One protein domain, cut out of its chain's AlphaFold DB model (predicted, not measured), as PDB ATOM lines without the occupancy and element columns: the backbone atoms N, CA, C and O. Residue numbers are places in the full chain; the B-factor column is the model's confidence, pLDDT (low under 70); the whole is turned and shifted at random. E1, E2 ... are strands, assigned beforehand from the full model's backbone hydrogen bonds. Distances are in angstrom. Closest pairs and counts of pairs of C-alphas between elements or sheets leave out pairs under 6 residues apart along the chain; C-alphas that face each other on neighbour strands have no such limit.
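This is residues 160 to 280 of the 352 residues of an uncharacterized protein of Mycobacterium kansasii (UniProt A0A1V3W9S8). A long, twisted sheet of four strands, E5 E4 E7 E9, has one face partly covered by a broken second layer of two short strand pairs, E1 with E3 and E2 with E6, while its other face is bare. Beyond one end of the sheet the chain runs out and folds back as a thin arm around E8, which makes much of the length. The printed part has 121 residues with nine named strands, E1 to E9 in that order along the chain, and no named helix; the sheets are antiparallel. The class is all strand, though named strands hold 58 of the 121 residues, under half. The whole is loose, with a radius of gyration of the C-alphas of 16.9 A, and a rod spanning 59 by 25 by 22 A.

In the large sheet, E7 is the longest strand, residues 239 to 250, 36.4 A from C-alpha 239 at (197.715, 118.245, 35.641) to C-alpha 250 at (210.868, 151.273, 27.765). E4, residues 199 to 208, measures 30.2 A, E9, residues 271 to 279, 25.2 A, and E5, residues 214 to 221, 19.1 A. The short strands are E1, residues 160 to 162, E2, residues 175 to 179, E3, residues 181 to 184, E6, residues 229 to 232, and E8, residues 261 to 263. C-alpha 160 is at (209.826, 138.734, 35.089).

E5 and E9 are the edge strands of the large sheet, which is twisted, with C-alphas up to 4.3 A off its best plane. E4 and E7 are antiparallel at 168 degrees, with N 203 and O 246 within hydrogen-bond range at 2.8 A. E4 and E5 form a hairpin, with N 206 and O 214 at 2.9 A. E7 and E9 are antiparallel at 159 degrees, with N 243 and O 275 at 2.8 A. The closest C-alphas of E1 and E7, Pro 160 and Leu 247, are 6.0 A apart; those of E5 and E6, Leu 216 and Ala 231, 6.3 A. E1 and E3 are antiparallel, with N 182 and O 161 at 2.8 A, as are E2 and E6, with N 176 and O 231 at 2.8 A. E2 runs on into E3 at 38 degrees. E3 and E4 are near each other. E8 pairs with no named strand, but residues 254 to 255 pair with its residues, antiparallel.

The C-alphas of Pro 238 and Ser 258, the two farthest apart, are 59.2 A from each other. The printed part has no cut. The links E1 to E2 and E3 to E4 are long, with 12 and 14 residues. Mean pLDDT of the printed part is 81.5; residues 252 to 280 are under 70.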
ATOM      1  N   PRO A 160     210.947 138.908  34.183       93.56
ATOM      2  CA  PRO A 160     209.826 138.734  35.089       93.56
ATOM      3  C   PRO A 160     209.961 137.418  35.855       93.56
ATOM      4  O   PRO A 160     210.305 136.381  35.272       93.56
ATOM      5  N   VAL A 161     209.645 137.457  37.149       94.62
ATOM      6  CA  VAL A 161     209.702 136.301  38.049       94.62
ATOM      7  C   VAL A 161     208.449 136.210  38.915       94.62
ATOM      8  O   VAL A 161     207.857 137.222  39.290       94.62
ATOM      9  N   LEU A 162     208.067 134.986  39.276       95.31
ATOM     10  CA  LEU A 162     207.159 134.741  40.392       95.31
ATOM     11  C   LEU A 162     208.004 134.675  41.668       95.31
ATOM     12  O   LEU A 162     208.871 133.808  41.793       95.31
ATOM     13  N   VAL A 163     207.780 135.604  42.590       92.88
ATOM     14  CA  VAL A 163     208.501 135.656  43.866       92.88
ATOM     15  C   VAL A 163     208.141 134.422  44.687       92.88
ATOM     16  O   VAL A 163     206.984 134.006  44.710       92.88
ATOM     17  N   ASP A 164     209.145 133.817  45.328       88.88
ATOM     18  CA  ASP A 164     208.982 132.602  46.133       88.88
ATOM     19  C   ASP A 164     208.301 131.441  45.375       88.88
ATOM     20  O   ASP A 164     207.618 130.618  45.982       88.88
ATOM     21  N   ALA A 165     208.502 131.329  44.053       86.81
ATOM     22  CA  ALA A 165     207.836 130.331  43.204       86.81
ATOM     23  C   ALA A 165     207.883 128.894  43.761       86.81
ATOM     24  O   ALA A 165     206.896 128.167  43.662       86.81
ATOM     25  N   ALA A 166     208.996 128.497  44.387       83.62
ATOM     26  CA  ALA A 166     209.172 127.174  44.992       83.62
ATOM     27  C   ALA A 166     208.258 126.906  46.207       83.62
ATOM     28  O   ALA A 166     208.025 125.753  46.554       83.62
ATOM     29  N   LYS A 167     207.739 127.954  46.860       85.62
ATOM     30  CA  LYS A 167     206.814 127.857  48.001       85.62
ATOM     31  C   LYS A 167     205.346 127.894  47.574       85.62
ATOM     32  O   LYS A 167     204.463 127.694  48.406       85.62
ATOM     33  N   VAL A 168     205.062 128.165  46.299       87.81
ATOM     34  CA  VAL A 168     203.690 128.271  45.803       87.81
ATOM     35  C   VAL A 168     203.104 126.877  45.592       87.81
ATOM     36  O   VAL A 168     203.499 126.141  44.689       87.81
ATOM     37  N   ALA A 169     202.110 126.528  46.410       86.62
ATOM     38  CA  ALA A 169     201.345 125.300  46.249       86.62
ATOM     39  C   ALA A 169     200.206 125.504  45.236       86.62
ATOM     40  O   ALA A 169     199.138 126.019  45.565       86.62
ATOM     41  N   TRP A 170     200.423 125.061  43.998       87.25
ATOM     42  CA  TRP A 170     199.404 125.058  42.950       87.25
ATOM     43  C   TRP A 170     198.457 123.874  43.152       87.25
ATOM     44  O   TRP A 170     198.787 122.736  42.822       87.25
ATOM     45  N   ARG A 171     197.276 124.120  43.720       86.19
ATOM     46  CA  ARG A 171     196.279 123.073  43.972       86.19
ATOM     47  C   ARG A 171     194.999 123.347  43.190       86.19
ATOM     48  O   ARG A 171     194.476 124.456  43.205       86.19
ATOM     49  N   SER A 172     194.505 122.315  42.519       86.94
ATOM     50  CA  SER A 172     193.220 122.318  41.818       86.94
ATOM     51  C   SER A 172     192.059 122.476  42.811       86.94
ATOM     52  O   SER A 172     192.159 122.059  43.970       86.94
ATOM     53  N   GLY A 173     190.966 123.096  42.362       84.69
ATOM     54  CA  GLY A 173     189.735 123.235  43.143       84.69
ATOM     55  C   GLY A 173     189.758 124.360  44.183       84.69
ATOM     56  O   GLY A 173     188.840 124.442  44.992       84.69
ATOM     57  N   GLN A 174     190.783 125.222  44.193       86.88
ATOM     58  CA  GLN A 174     190.886 126.327  45.151       86.88
ATOM     59  C   GLN A 174     191.488 127.596  44.542       86.88
ATOM     60  O   GLN A 174     192.161 127.554  43.516       86.88
ATOM     61  N   ALA A 175     191.275 128.728  45.212       89.38
ATOM     62  CA  ALA A 175     191.974 129.964  44.892       89.38
ATOM     63  C   ALA A 175     193.353 129.991  45.571       89.38
ATOM     64  O   ALA A 175     193.448 129.842  46.792       89.38
ATOM     65  N   VAL A 176     194.409 130.239  44.800       90.88
ATOM     66  CA  VAL A 176     195.750 130.524  45.326       90.88
ATOM     67  C   VAL A 176     195.837 132.021  45.577       90.88
ATOM     68  O   VAL A 176     195.686 132.817  44.650       90.88
ATOM     69  N   LYS A 177     196.041 132.417  46.833       92.06
ATOM     70  CA  LYS A 177     196.048 133.826  47.232       92.06
ATOM     71  C   LYS A 177     197.464 134.370  47.377       92.06
ATOM     72  O   LYS A 177     198.366 133.642  47.778       92.06
ATOM     73  N   GLY A 178     197.625 135.665  47.120       92.31
ATOM     74  CA  GLY A 178     198.845 136.399  47.463       92.31
ATOM     75  C   GLY A 178     200.057 136.113  46.572       92.31
ATOM     76  O   GLY A 178     201.193 136.301  47.006       92.31
ATOM     77  N   LEU A 179     199.843 135.664  45.334       94.94
ATOM     78  CA  LEU A 179     200.916 135.501  44.357       94.94
ATOM     79  C   LEU A 179     201.555 136.857  44.074       94.94
ATOM     80  O   LEU A 179     200.860 137.816  43.750       94.94
ATOM     81  N   THR A 180     202.878 136.934  44.165       96.31
ATOM     82  CA  THR A 180     203.612 138.181  43.944       96.31
ATOM     83  C   THR A 180     204.531 138.020  42.747       96.31
ATOM     84  O   THR A 180     205.404 137.156  42.735       96.31
ATOM     85  N   PHE A 181     204.348 138.863  41.736       96.19
ATOM     86  CA  PHE A 181     205.203 138.890  40.554       96.19
ATOM     87  C   PHE A 181     206.161 140.071  40.641       96.19
ATOM     88  O   PHE A 181     205.743 141.196  40.915       96.19
ATOM     89  N   GLY A 182     207.439 139.808  40.406       95.00
ATOM     90  CA  GLY A 182     208.514 140.781  40.522       95.00
ATOM     91  C   GLY A 182     209.451 140.750  39.324       95.00
ATOM     92  O   GLY A 182     209.162 140.151  38.285       95.00
ATOM     93  N   LEU A 183     210.592 141.407  39.498       92.81
ATOM     94  CA  LEU A 183     211.664 141.478  38.519       92.81
ATOM     95  C   LEU A 183     212.940 140.914  39.140       92.81
ATOM     96  O   LEU A 183     213.187 141.115  40.331       92.81
ATOM     97  N   ALA A 184     213.752 140.245  38.332       89.81
ATOM     98  CA  ALA A 184     215.090 139.822  38.716       89.81
ATOM     99  C   ALA A 184     216.092 140.104  37.595       89.81
ATOM    100  O   ALA A 184     215.702 140.175  36.430       89.81
ATOM    101  N   ASP A 185     217.363 140.274  37.941       84.00
ATOM    102  CA  ASP A 185     218.451 140.325  36.962       84.00
ATOM    103  C   ASP A 185     218.784 138.921  36.406       84.00
ATOM    104  O   ASP A 185     218.181 137.910  36.786       84.00
ATOM    105  N   GLY A 186     219.751 138.841  35.488       77.62
ATOM    106  CA  GLY A 186     220.197 137.579  34.892       77.62
ATOM    107  C   GLY A 186     220.889 136.634  35.881       77.62
ATOM    108  O   GLY A 186     221.062 135.453  35.578       77.62
ATOM    109  N   GLN A 187     221.265 137.130  37.062       80.44
ATOM    110  CA  GLN A 187     221.834 136.370  38.174       80.44
ATOM    111  C   GLN A 187     220.754 135.899  39.166       80.44
ATOM    112  O   GLN A 187     221.049 135.107  40.060       80.44
ATOM    113  N   GLY A 188     219.503 136.335  38.990       82.62
ATOM    114  CA  GLY A 188     218.378 136.005  39.859       82.62
ATOM    115  C   GLY A 188     218.227 136.927  41.071       82.62
ATOM    116  O   GLY A 188     217.381 136.649  41.923       82.62
ATOM    117  N   ASN A 189     218.992 138.019  41.169       86.06
ATOM    118  CA  ASN A 189     218.822 138.983  42.251       86.06
ATOM    119  C   ASN A 189     217.559 139.823  42.022       86.06
ATOM    120  O   ASN A 189     217.305 140.244  40.890       86.06
ATOM    121  N   PRO A 190     216.781 140.126  43.075       88.94
ATOM    122  CA  PRO A 190     215.601 140.971  42.949       88.94
ATOM    123  C   PRO A 190     215.939 142.383  42.457       88.94
ATOM    124  O   PRO A 190     216.826 143.044  42.995       88.94
ATOM    125  N   VAL A 191     215.157 142.877  41.498       86.56
ATOM    126  CA  VAL A 191     215.225 144.258  41.003       86.56
ATOM    127  C   VAL A 191     213.951 144.990  41.393       86.56
ATOM    128  O   VAL A 191     212.840 144.535  41.110       86.56
ATOM    129  N   LYS A 192     214.089 146.141  42.058       88.06
ATOM    130  CA  LYS A 192     212.925 146.949  42.427       88.06
ATOM    131  C   LYS A 192     212.396 147.646  41.173       88.06
ATOM    132  O   LYS A 192     213.176 148.306  40.488       88.06
ATOM    133  N   PRO A 193     211.082 147.599  40.888       87.38
ATOM    134  CA  PRO A 193     210.522 148.294  39.730       87.38
ATOM    135  C   PRO A 193     210.871 149.788  39.711       87.38
ATOM    136  O   PRO A 193     211.141 150.339  38.648       87.38
ATOM    137  N   GLY A 194     210.919 150.429  40.887       82.25
ATOM    138  CA  GLY A 194     211.309 151.832  41.068       82.25
ATOM    139  C   GLY A 194     212.687 152.195  40.506       82.25
ATOM    140  O   GLY A 194     212.842 153.321  40.046       82.25
ATOM    141  N   ASP A 195     213.621 151.244  40.455       79.19
ATOM    142  CA  ASP A 195     215.002 151.467  40.005       79.19
ATOM    143  C   ASP A 195     215.137 151.514  38.471       79.19
ATOM    144  O   ASP A 195     216.175 151.925  37.951       79.19
ATOM    145  N   LEU A 196     214.100 151.104  37.731       79.12
ATOM    146  CA  LEU A 196     214.032 151.298  36.280       79.12
ATOM    147  C   LEU A 196     213.818 152.789  36.002       79.12
ATOM    148  O   LEU A 196     212.874 153.353  36.542       79.12
ATOM    149  N   ALA A 197     214.618 153.453  35.171       73.94
ATOM    150  CA  ALA A 197     214.412 154.890  34.949       73.94
ATOM    151  C   ALA A 197     213.152 155.156  34.111       73.94
ATOM    152  O   ALA A 197     212.444 156.135  34.335       73.94
ATOM    153  N   GLY A 198     212.865 154.268  33.157       79.06
ATOM    154  CA  GLY A 198     211.709 154.386  32.279       79.06
ATOM    155  C   GLY A 198     210.460 153.640  32.763       79.06
ATOM    156  O   GLY A 198     210.220 153.453  33.963       79.06
ATOM    157  N   THR A 199     209.638 153.221  31.803       84.69
ATOM    158  CA  THR A 199     208.386 152.499  32.049       84.69
ATOM    159  C   THR A 199     208.575 150.992  31.905       84.69
ATOM    160  O   THR A 199     209.484 150.506  31.233       84.69
ATOM    161  N   ALA A 200     207.699 150.228  32.551       88.62
ATOM    162  CA  ALA A 200     207.648 148.786  32.392       88.62
ATOM    163  C   ALA A 200     206.201 148.302  32.408       88.62
ATOM    164  O   ALA A 200     205.359 148.861  33.119       88.62
ATOM    165  N   THR A 201     205.937 147.250  31.644       92.69
ATOM    166  CA  THR A 201     204.640 146.586  31.562       92.69
ATOM    167  C   THR A 201     204.836 145.085  31.716       92.69
ATOM    168  O   THR A 201     205.605 144.479  30.968       92.69
ATOM    169  N   LEU A 202     204.146 144.488  32.687       94.62
ATOM    170  CA  LEU A 202     204.232 143.067  33.014       94.62
ATOM    171  C   LEU A 202     202.905 142.363  32.719       94.62
ATOM    172  O   LEU A 202     201.833 142.843  33.072       94.62
ATOM    173  N   SER A 203     202.969 141.193  32.098       95.88
ATOM    174  CA  SER A 203     201.832 140.286  31.935       95.88
ATOM    175  C   SER A 203     202.198 138.890  32.417       95.88
ATOM    176  O   SER A 203     203.347 138.464  32.291       95.88
ATOM    177  N   ALA A 204     201.218 138.161  32.937       96.19
ATOM    178  CA  ALA A 204     201.379 136.795  33.410       96.19
ATOM    179  C   ALA A 204     200.109 136.000  33.117       96.19
ATOM    180  O   ALA A 204     199.003 136.430  33.437       96.19
ATOM    181  N   VAL A 205     200.276 134.830  32.512       95.50
ATOM    182  CA  VAL A 205     199.194 133.913  32.161       95.50
ATOM    183  C   VAL A 205     199.598 132.518  32.602       95.50
ATOM    184  O   VAL A 205     200.697 132.057  32.297       95.50
ATOM    185  N   LEU A 206     198.708 131.848  33.317       93.75
ATOM    186  CA  LEU A 206     198.843 130.440  33.639       93.75
ATOM    187  C   LEU A 206     198.135 129.626  32.554       93.75
ATOM    188  O   LEU A 206     196.972 129.870  32.261       93.75
ATOM    189  N   GLU A 207     198.834 128.678  31.947       93.50
ATOM    190  CA  GLU A 207     198.350 127.840  30.848       93.50
ATOM    191  C   GLU A 207     198.255 126.384  31.341       93.50
ATOM    192  O   GLU A 207     199.252 125.665  31.268       93.50
ATOM    193  N   PRO A 208     197.112 125.940  31.903       90.94
ATOM    194  CA  PRO A 208     196.886 124.529  32.211       90.94
ATOM    195  C   PRO A 208     196.809 123.678  30.941       90.94
ATOM    196  O   PRO A 208     196.213 124.092  29.945       90.94
ATOM    197  N   ASP A 209     197.329 122.457  30.999       85.44
ATOM    198  CA  ASP A 209     197.218 121.511  29.891       85.44
ATOM    199  C   ASP A 209     195.745 121.152  29.629       85.44
ATOM    200  O   ASP A 209     195.024 120.679  30.511       85.44
ATOM    201  N   GLY A 210     195.289 121.373  28.392       81.19
ATOM    202  CA  GLY A 210     193.933 121.024  27.959       81.19
ATOM    203  C   GLY A 210     192.811 121.899  28.535       81.19
ATOM    204  O   GLY A 210     191.646 121.519  28.411       81.19
ATOM    205  N   ALA A 211     193.125 123.049  29.144       84.69
ATOM    206  CA  ALA A 211     192.135 124.031  29.598       84.69
ATOM    207  C   ALA A 211     192.417 125.437  29.042       84.69
ATOM    208  O   ALA A 211     193.442 125.686  28.411       84.69
ATOM    209  N   GLN A 212     191.480 126.362  29.271       87.75
ATOM    210  CA  GLN A 212     191.657 127.759  28.875       87.75
ATOM    211  C   GLN A 212     192.756 128.437  29.714       87.75
ATOM    212  O   GLN A 212     192.838 128.181  30.919       87.75
ATOM    213  N   PRO A 213     193.579 129.317  29.112       92.19
ATOM    214  CA  PRO A 213     194.550 130.110  29.852       92.19
ATOM    215  C   PRO A 213     193.881 131.015  30.893       92.19
ATOM    216  O   PRO A 213     192.852 131.633  30.631       92.19
ATOM    217  N   ILE A 214     194.508 131.131  32.059       93.25
ATOM    218  CA  ILE A 214     194.036 131.931  33.188       93.25
ATOM    219  C   ILE A 214     194.921 133.177  33.279       93.25
ATOM    220  O   ILE A 214     196.103 133.064  33.629       93.25
ATOM    221  N   PRO A 215     194.403 134.372  32.943       94.44
ATOM    222  CA  PRO A 215     195.162 135.604  33.083       94.44
ATOM    223  C   PRO A 215     195.372 135.913  34.569       94.44
ATOM    224  O   PRO A 215     194.416 136.000  35.334       94.44
ATOM    225  N   LEU A 216     196.632 136.081  34.971       95.00
ATOM    226  CA  LEU A 216     197.012 136.472  36.334       95.00
ATOM    227  C   LEU A 216     197.371 137.957  36.408       95.00
ATOM    228  O   LEU A 216     197.044 138.626  37.382       95.00
ATOM    229  N   LEU A 217     198.026 138.476  35.366       96.12
ATOM    230  CA  LEU A 217     198.330 139.892  35.174       96.12
ATOM    231  C   LEU A 217     198.099 140.253  33.707       96.12
ATOM    232  O   LEU A 217     198.585 139.548  32.818       96.12
ATOM    233  N   VAL A 218     197.422 141.373  33.459       95.12
ATOM    234  CA  VAL A 218     197.165 141.891  32.109       95.12
ATOM    235  C   VAL A 218     197.790 143.271  31.993       95.12
ATOM    236  O   VAL A 218     197.238 144.241  32.503       95.12
ATOM    237  N   SER A 219     198.949 143.344  31.338       92.31
ATOM    238  CA  SER A 219     199.662 144.591  31.045       92.31
ATOM    239  C   SER A 219     199.758 145.556  32.234       92.31
ATOM    240  O   SER A 219     199.501 146.751  32.095       92.31
ATOM    241  N   VAL A 220     200.129 145.048  33.412       95.94
ATOM    242  CA  VAL A 220     200.205 145.873  34.620       95.94
ATOM    243  C   VAL A 220     201.398 146.828  34.542       95.94
ATOM    244  O   VAL A 220     202.485 146.415  34.114       95.94
ATOM    245  N   PRO A 221     201.229 148.103  34.928       95.50
ATOM    246  CA  PRO A 221     202.301 149.085  34.875       95.50
ATOM    247  C   PRO A 221     203.339 148.842  35.976       95.50
ATOM    248  O   PRO A 221     203.068 148.204  36.992       95.50
ATOM    249  N   LYS A 222     204.524 149.436  35.806       92.19
ATOM    250  CA  LYS A 222     205.650 149.418  36.757       92.19
ATOM    251  C   LYS A 222     205.243 149.626  38.224       92.19
ATOM    252  O   LYS A 222     205.804 148.974  39.097       92.19
ATOM    253  N   THR A 223     204.290 150.517  38.495       93.31
ATOM    254  CA  THR A 223     203.805 150.854  39.848       93.31
ATOM    255  C   THR A 223     203.002 149.740  40.519       93.31
ATOM    256  O   THR A 223     202.832 149.753  41.737       93.31
ATOM    257  N   ASP A 224     202.503 148.790  39.732       95.19
ATOM    258  CA  ASP A 224     201.670 147.684  40.197       95.19
ATOM    259  C   ASP A 224     202.439 146.359  40.246       95.19
ATOM    260  O   ASP A 224     201.958 145.383  40.825       95.19
ATOM    261  N   ILE A 225     203.658 146.320  39.699       94.75
ATOM    262  CA  ILE A 225     204.558 145.174  39.831       94.75
ATOM    263  C   ILE A 225     204.918 144.996  41.312       94.75
ATOM    264  O   ILE A 225     205.357 145.932  41.978       94.75
ATOM    265  N   GLY A 226     204.741 143.778  41.821       94.00
ATOM    266  CA  GLY A 226     204.912 143.440  43.234       94.00
ATOM    267  C   GLY A 226     203.627 143.507  44.063       94.00
ATOM    268  O   GLY A 226     203.646 143.088  45.219       94.00
ATOM    269  N   LYS A 227     202.500 143.977  43.506       95.25
ATOM    270  CA  LYS A 227     201.204 143.882  44.195       95.25
ATOM    271  C   LYS A 227     200.713 142.425  44.197       95.25
ATOM    272  O   LYS A 227     200.792 141.766  43.156       95.25
ATOM    273  N   PRO A 228     200.199 141.908  45.329       95.38
ATOM    274  CA  PRO A 228     199.691 140.543  45.389       95.38
ATOM    275  C   PRO A 228     198.463 140.343  44.493       95.38
ATOM    276  O   PRO A 228     197.555 141.175  44.481       95.38
ATOM    277  N   VAL A 229     198.404 139.207  43.802       95.12
ATOM    278  CA  VAL A 229     197.253 138.774  43.000       95.12
ATOM    279  C   VAL A 229     196.808 137.368  43.383       95.12
ATOM    280  O   VAL A 229     197.560 136.586  43.966       95.12
ATOM    281  N   ASN A 230     195.562 137.038  43.059       93.50
ATOM    282  CA  ASN A 230     194.995 135.721  43.319       93.50
ATOM    283  C   ASN A 230     194.815 134.970  41.996       93.50
ATOM    284  O   ASN A 230     194.444 135.573  40.992       93.50
ATOM    285  N   ALA A 231     195.039 133.659  42.007       91.75
ATOM    286  CA  ALA A 231     194.705 132.769  40.902       91.75
ATOM    287  C   ALA A 231     193.494 131.918  41.286       91.75
ATOM    288  O   ALA A 231     193.529 131.229  42.305       91.75
ATOM    289  N   ASP A 232     192.441 131.939  40.474       90.69
ATOM    290  CA  ASP A 232     191.294 131.047  40.643       90.69
ATOM    291  C   ASP A 232     191.539 129.733  39.891       90.69
ATOM    292  O   ASP A 232     191.634 129.719  38.665       90.69
ATOM    293  N   LEU A 233     191.667 128.628  40.633       89.75
ATOM    294  CA  LEU A 233     191.852 127.283  40.083       89.75
ATOM    295  C   LEU A 233     190.658 126.367  40.388       89.75
ATOM    296  O   LEU A 233     190.785 125.143  40.306       89.75
ATOM    297  N   THR A 234     189.505 126.928  40.762       87.56
ATOM    298  CA  THR A 234     188.317 126.164  41.186       87.56
ATOM    299  C   THR A 234     187.789 125.214  40.110       87.56
ATOM    300  O   THR A 234     187.322 124.126  40.437       87.56
ATOM    301  N   THR A 235     187.924 125.572  38.832       84.56
ATOM    302  CA  THR A 235     187.474 124.760  37.684       84.56
ATOM    303  C   THR A 235     188.606 124.014  36.969       84.56
ATOM    304  O   THR A 235     188.366 123.288  36.001       84.56
ATOM    305  N   VAL A 236     189.850 124.176  37.428       86.62
ATOM    306  CA  VAL A 236     191.041 123.619  36.775       86.62
ATOM    307  C   VAL A 236     191.239 122.183  37.219       86.62
ATOM    308  O   VAL A 236     191.298 121.914  38.416       86.62
ATOM    309  N   LYS A 237     191.386 121.252  36.276       87.12
ATOM    310  CA  LYS A 237     191.693 119.849  36.590       87.12
ATOM    311  C   LYS A 237     193.157 119.691  37.038       87.12
ATOM    312  O   LYS A 237     194.014 120.431  36.559       87.12
ATOM    313  N   PRO A 238     193.476 118.715  37.909       88.00
ATOM    314  CA  PRO A 238     194.864 118.369  38.211       88.00
ATOM    315  C   PRO A 238     195.642 118.001  36.939       88.00
ATOM    316  O   PRO A 238     195.103 117.331  36.057       88.00
ATOM    317  N   GLY A 239     196.906 118.414  36.850       86.75
ATOM    318  CA  GLY A 239     197.715 118.245  35.641       86.75
ATOM    319  C   GLY A 239     198.909 119.191  35.581       86.75
ATOM    320  O   GLY A 239     199.236 119.862  36.560       86.75
ATOM    321  N   HIS A 240     199.584 119.236  34.438       87.06
ATOM    322  CA  HIS A 240     200.668 120.185  34.206       87.06
ATOM    323  C   HIS A 240     200.121 121.557  33.795       87.06
ATOM    324  O   HIS A 240     199.026 121.676  33.246       87.06
ATOM    325  N   ALA A 241     200.896 122.596  34.086       88.50
ATOM    326  CA  ALA A 241     200.642 123.955  33.635       88.50
ATOM    327  C   ALA A 241     201.944 124.663  33.285       88.50
ATOM    328  O   ALA A 241     202.988 124.429  33.899       88.50
ATOM    329  N   THR A 242     201.862 125.621  32.373       90.94
ATOM    330  CA  THR A 242     202.946 126.560  32.094       90.94
ATOM    331  C   THR A 242     202.552 127.955  32.551       90.94
ATOM    332  O   THR A 242     201.590 128.530  32.060       90.94
ATOM    333  N   LEU A 243     203.315 128.539  33.468       92.94
ATOM    334  CA  LEU A 243     203.243 129.964  33.757       92.94
ATOM    335  C   LEU A 243     204.078 130.713  32.717       92.94
ATOM    336  O   LEU A 243     205.304 130.583  32.676       92.94
ATOM    337  N   ARG A 244     203.412 131.500  31.877       93.69
ATOM    338  CA  ARG A 244     204.030 132.374  30.883       93.69
ATOM    339  C   ARG A 244     203.980 133.813  31.373       93.69
ATOM    340  O   ARG A 244     202.905 134.367  31.570       93.69
ATOM    341  N   MET A 245     205.143 134.430  31.523       94.69
ATOM    342  CA  MET A 245     205.281 135.834  31.905       94.69
ATOM    343  C   MET A 245     205.931 136.613  30.771       94.69
ATOM    344  O   MET A 245     206.804 136.077  30.094       94.69
ATOM    345  N   SER A 246     205.521 137.859  30.570       91.62
ATOM    346  CA  SER A 246     206.074 138.756  29.557       91.62
ATOM    347  C   SER A 246     206.323 140.134  30.156       91.62
ATOM    348  O   SER A 246     205.445 140.678  30.821       91.62
ATOM    349  N   LEU A 247     207.511 140.684  29.928       88.75
ATOM    350  CA  LEU A 247     207.939 141.984  30.431       88.75
ATOM    351  C   LEU A 247     208.417 142.862  29.280       88.75
ATOM    352  O   LEU A 247     209.392 142.522  28.612       88.75
ATOM    353  N   THR A 248     207.797 144.019  29.105       86.62
ATOM    354  CA  THR A 248     208.272 145.070  28.201       86.62
ATOM    355  C   THR A 248     208.817 146.221  29.033       86.62
ATOM    356  O   THR A 248     208.116 146.711  29.914       86.62
ATOM    357  N   ILE A 249     210.049 146.653  28.764       81.00
ATOM    358  CA  ILE A 249     210.672 147.822  29.394       81.00
ATOM    359  C   ILE A 249     210.858 148.881  28.312       81.00
ATOM    360  O   ILE A 249     211.303 148.571  27.212       81.00
ATOM    361  N   THR A 250     210.540 150.128  28.617       78.31
ATOM    362  CA  THR A 250     210.868 151.273  27.765       78.31
ATOM    363  C   THR A 250     211.785 152.174  28.573       78.31
ATOM    364  O   THR A 250     211.431 152.513  29.699       78.31
ATOM    365  N   THR A 251     212.969 152.509  28.064       70.94
ATOM    366  CA  THR A 251     213.897 153.385  28.796       70.94
ATOM    367  C   THR A 251     213.386 154.828  28.784       70.94
ATOM    368  O   THR A 251     212.544 155.193  27.965       70.94
ATOM    369  N   ALA A 252     213.849 155.650  29.727       68.56
ATOM    370  CA  ALA A 252     213.441 157.051  29.788       68.56
ATOM    371  C   ALA A 252     213.883 157.825  28.531       68.56
ATOM    372  O   ALA A 252     214.933 157.540  27.950       68.56
ATOM    373  N   ALA A 253     213.096 158.827  28.137       63.72
ATOM    374  CA  ALA A 253     213.440 159.730  27.046       63.72
ATOM    375  C   ALA A 253     214.780 160.456  27.285       63.72
ATOM    376  O   ALA A 253     215.092 160.866  28.405       63.72
ATOM    377  N   ALA A 254     215.552 160.675  26.214       57.53
ATOM    378  CA  ALA A 254     216.701 161.577  26.261       57.53
ATOM    379  C   ALA A 254     216.213 163.021  26.222       57.53
ATOM    380  O   ALA A 254     215.623 163.427  25.222       57.53
ATOM    381  N   THR A 255     216.488 163.794  27.270       52.97
ATOM    382  CA  THR A 255     216.221 165.234  27.290       52.97
ATOM    383  C   THR A 255     217.500 166.043  27.053       52.97
ATOM    384  O   THR A 255     218.612 165.635  27.419       52.97
ATOM    385  N   ASP A 256     217.383 167.196  26.399       49.47
ATOM    386  CA  ASP A 256     218.451 168.197  26.361       49.47
ATOM    387  C   ASP A 256     218.542 168.967  27.684       49.47
ATOM    388  O   ASP A 256     217.807 168.708  28.639       49.47
ATOM    389  N   ARG A 257     219.478 169.922  27.752       42.19
ATOM    390  CA  ARG A 257     219.625 170.813  28.914       42.19
ATOM    391  C   ARG A 257     218.417 171.738  29.123       42.19
ATOM    392  O   ARG A 257     218.295 172.291  30.208       42.19
ATOM    393  N   SER A 258     217.559 171.913  28.117       46.66
ATOM    394  CA  SER A 258     216.308 172.677  28.204       46.66
ATOM    395  C   SER A 258     215.102 171.816  28.610       46.66
ATOM    396  O   SER A 258     214.015 172.344  28.824       46.66
ATOM    397  N   GLY A 259     215.297 170.500  28.767       49.12
ATOM    398  CA  GLY A 259     214.254 169.538  29.115       49.12
ATOM    399  C   GLY A 259     213.468 168.999  27.915       49.12
ATOM    400  O   GLY A 259     212.573 168.179  28.110       49.12
ATOM    401  N   ALA A 260     213.794 169.404  26.684       54.28
ATOM    402  CA  ALA A 260     213.122 168.922  25.484       54.28
ATOM    403  C   ALA A 260     213.619 167.524  25.100       54.28
ATOM    404  O   ALA A 260     214.812 167.224  25.176       54.28
ATOM    405  N   GLN A 261     212.700 166.652  24.684       52.62
ATOM    406  CA  GLN A 261     213.024 165.298  24.244       52.62
ATOM    407  C   GLN A 261     213.756 165.327  22.893       52.62
ATOM    408  O   GLN A 261     213.198 165.762  21.891       52.62
ATOM    409  N   ILE A 262     214.987 164.815  22.856       53.25
ATOM    410  CA  ILE A 262     215.850 164.784  21.657       53.25
ATOM    411  C   ILE A 262     215.842 163.403  20.982       53.25
ATOM    412  O   ILE A 262     216.271 163.243  19.843       53.25
ATOM    413  N   ALA A 263     215.373 162.370  21.685       53.03
ATOM    414  CA  ALA A 263     215.336 161.004  21.180       53.03
ATOM    415  C   ALA A 263     214.019 160.315  21.570       53.03
ATOM    416  O   ALA A 263     213.658 160.351  22.753       53.03
ATOM    417  N   PRO A 264     213.310 159.644  20.636       51.38
ATOM    418  CA  PRO A 264     212.238 158.723  20.995       51.38
ATOM    419  C   PRO A 264     212.752 157.635  21.939       51.38
ATOM    420  O   PRO A 264     213.903 157.205  21.835       51.38
ATOM    421  N   GLU A 265     211.884 157.218  22.857       54.44
ATOM    422  CA  GLU A 265     212.196 156.245  23.898       54.44
ATOM    423  C   GLU A 265     212.516 154.867  23.290       54.44
ATOM    424  O   GLU A 265     211.680 154.291  22.585       54.44
ATOM    425  N   PRO A 266     213.707 154.303  23.552       60.44
ATOM    426  CA  PRO A 266     214.009 152.928  23.189       60.44
ATOM    427  C   PRO A 266     213.078 151.957  23.923       60.44
ATOM    428  O   PRO A 266     213.024 151.923  25.156       60.44
ATOM    429  N   ARG A 267     212.362 151.117  23.171       56.00
ATOM    430  CA  ARG A 267     211.529 150.046  23.735       56.00
ATOM    431  C   ARG A 267     212.248 148.708  23.628       56.00
ATOM    432  O   ARG A 267     212.595 148.294  22.529       56.00
ATOM    433  N   SER A 268     212.396 148.008  24.754       56.22
ATOM    434  CA  SER A 268     212.871 146.627  24.821       56.22
ATOM    435  C   SER A 268     211.869 145.656  24.183       56.22
ATOM    436  O   SER A 268     210.652 145.839  24.260       56.22
ATOM    437  N   ARG A 269     212.355 144.547  23.618       55.00
ATOM    438  CA  ARG A 269     211.498 143.429  23.224       55.00
ATOM    439  C   ARG A 269     210.873 142.838  24.486       55.00
ATOM    440  O   ARG A 269     211.525 142.859  25.539       55.00
ATOM    441  N   PRO A 270     209.649 142.295  24.395       56.91
ATOM    442  CA  PRO A 270     209.047 141.597  25.513       56.91
ATOM    443  C   PRO A 270     209.927 140.412  25.911       56.91
ATOM    444  O   PRO A 270     210.096 139.454  25.153       56.91
ATOM    445  N   LYS A 271     210.499 140.465  27.107       64.19
ATOM    446  CA  LYS A 271     211.205 139.330  27.682       64.19
ATOM    447  C   LYS A 271     210.192 138.353  28.225       64.19
ATOM    448  O   LYS A 271     209.366 138.709  29.062       64.19
ATOM    449  N   THR A 272     210.256 137.126  27.725       62.62
ATOM    450  CA  THR A 272     209.304 136.083  28.090       62.62
ATOM    451  C   THR A 272     209.988 135.047  28.966       62.62
ATOM    452  O   THR A 272     210.998 134.472  28.565       62.62
ATOM    453  N   SER A 273     209.408 134.781  30.131       61.94
ATOM    454  CA  SER A 273     209.811 133.689  31.017       61.94
ATOM    455  C   SER A 273     208.729 132.614  30.978       61.94
ATOM    456  O   SER A 273     207.537 132.922  31.055       61.94
ATOM    457  N   ARG A 274     209.125 131.344  30.851       57.34
ATOM    458  CA  ARG A 274     208.211 130.197  30.940       57.34
ATOM    459  C   ARG A 274     208.638 129.304  32.093       57.34
ATOM    460  O   ARG A 274     209.714 128.716  32.051       57.34
ATOM    461  N   CYS A 275     207.776 129.183  33.091       60.78
ATOM    462  CA  CYS A 275     207.993 128.340  34.255       60.78
ATOM    463  C   CYS A 275     206.981 127.181  34.223       60.78
ATOM    464  O   CYS A 275     205.782 127.408  34.072       60.78
ATOM    465  N   ARG A 276     207.439 125.928  34.336       59.22
ATOM    466  CA  ARG A 276     206.545 124.757  34.399       59.22
ATOM    467  C   ARG A 276     206.069 124.536  35.831       59.22
ATOM    468  O   ARG A 276     206.856 124.606  36.763       59.22
ATOM    469  N   SER A 277     204.793 124.233  35.997       54.53
ATOM    470  CA  SER A 277     204.155 123.959  37.283       54.53
ATOM    471  C   SER A 277     203.279 122.711  37.182       54.53
ATOM    472  O   SER A 277     202.922 122.271  36.086       54.53
ATOM    473  N   ARG A 278     202.965 122.104  38.326       63.78
ATOM    474  CA  ARG A 278     202.074 120.947  38.428       63.78
ATOM    475  C   ARG A 278     200.960 121.293  39.406       63.78
ATOM    476  O   ARG A 278     201.244 121.693  40.530       63.78
ATOM    477  N   PHE A 279     199.713 121.124  38.980       63.97
ATOM    478  CA  PHE A 279     198.553 121.226  39.852       63.97
ATOM    479  C   PHE A 279     198.372 119.929  40.627       63.97
ATOM    480  O   PHE A 279     198.087 118.879  40.045       63.97
ATOM    481  N   CYS A 280     198.496 120.014  41.947       66.56
ATOM    482  CA  CYS A 280     198.155 118.914  42.834       66.56
ATOM    483  C   CYS A 280     196.633 118.833  43.063       66.56
ATOM    484  O   CYS A 280     195.925 119.835  42.905       66.56
TER     485      CYS A 280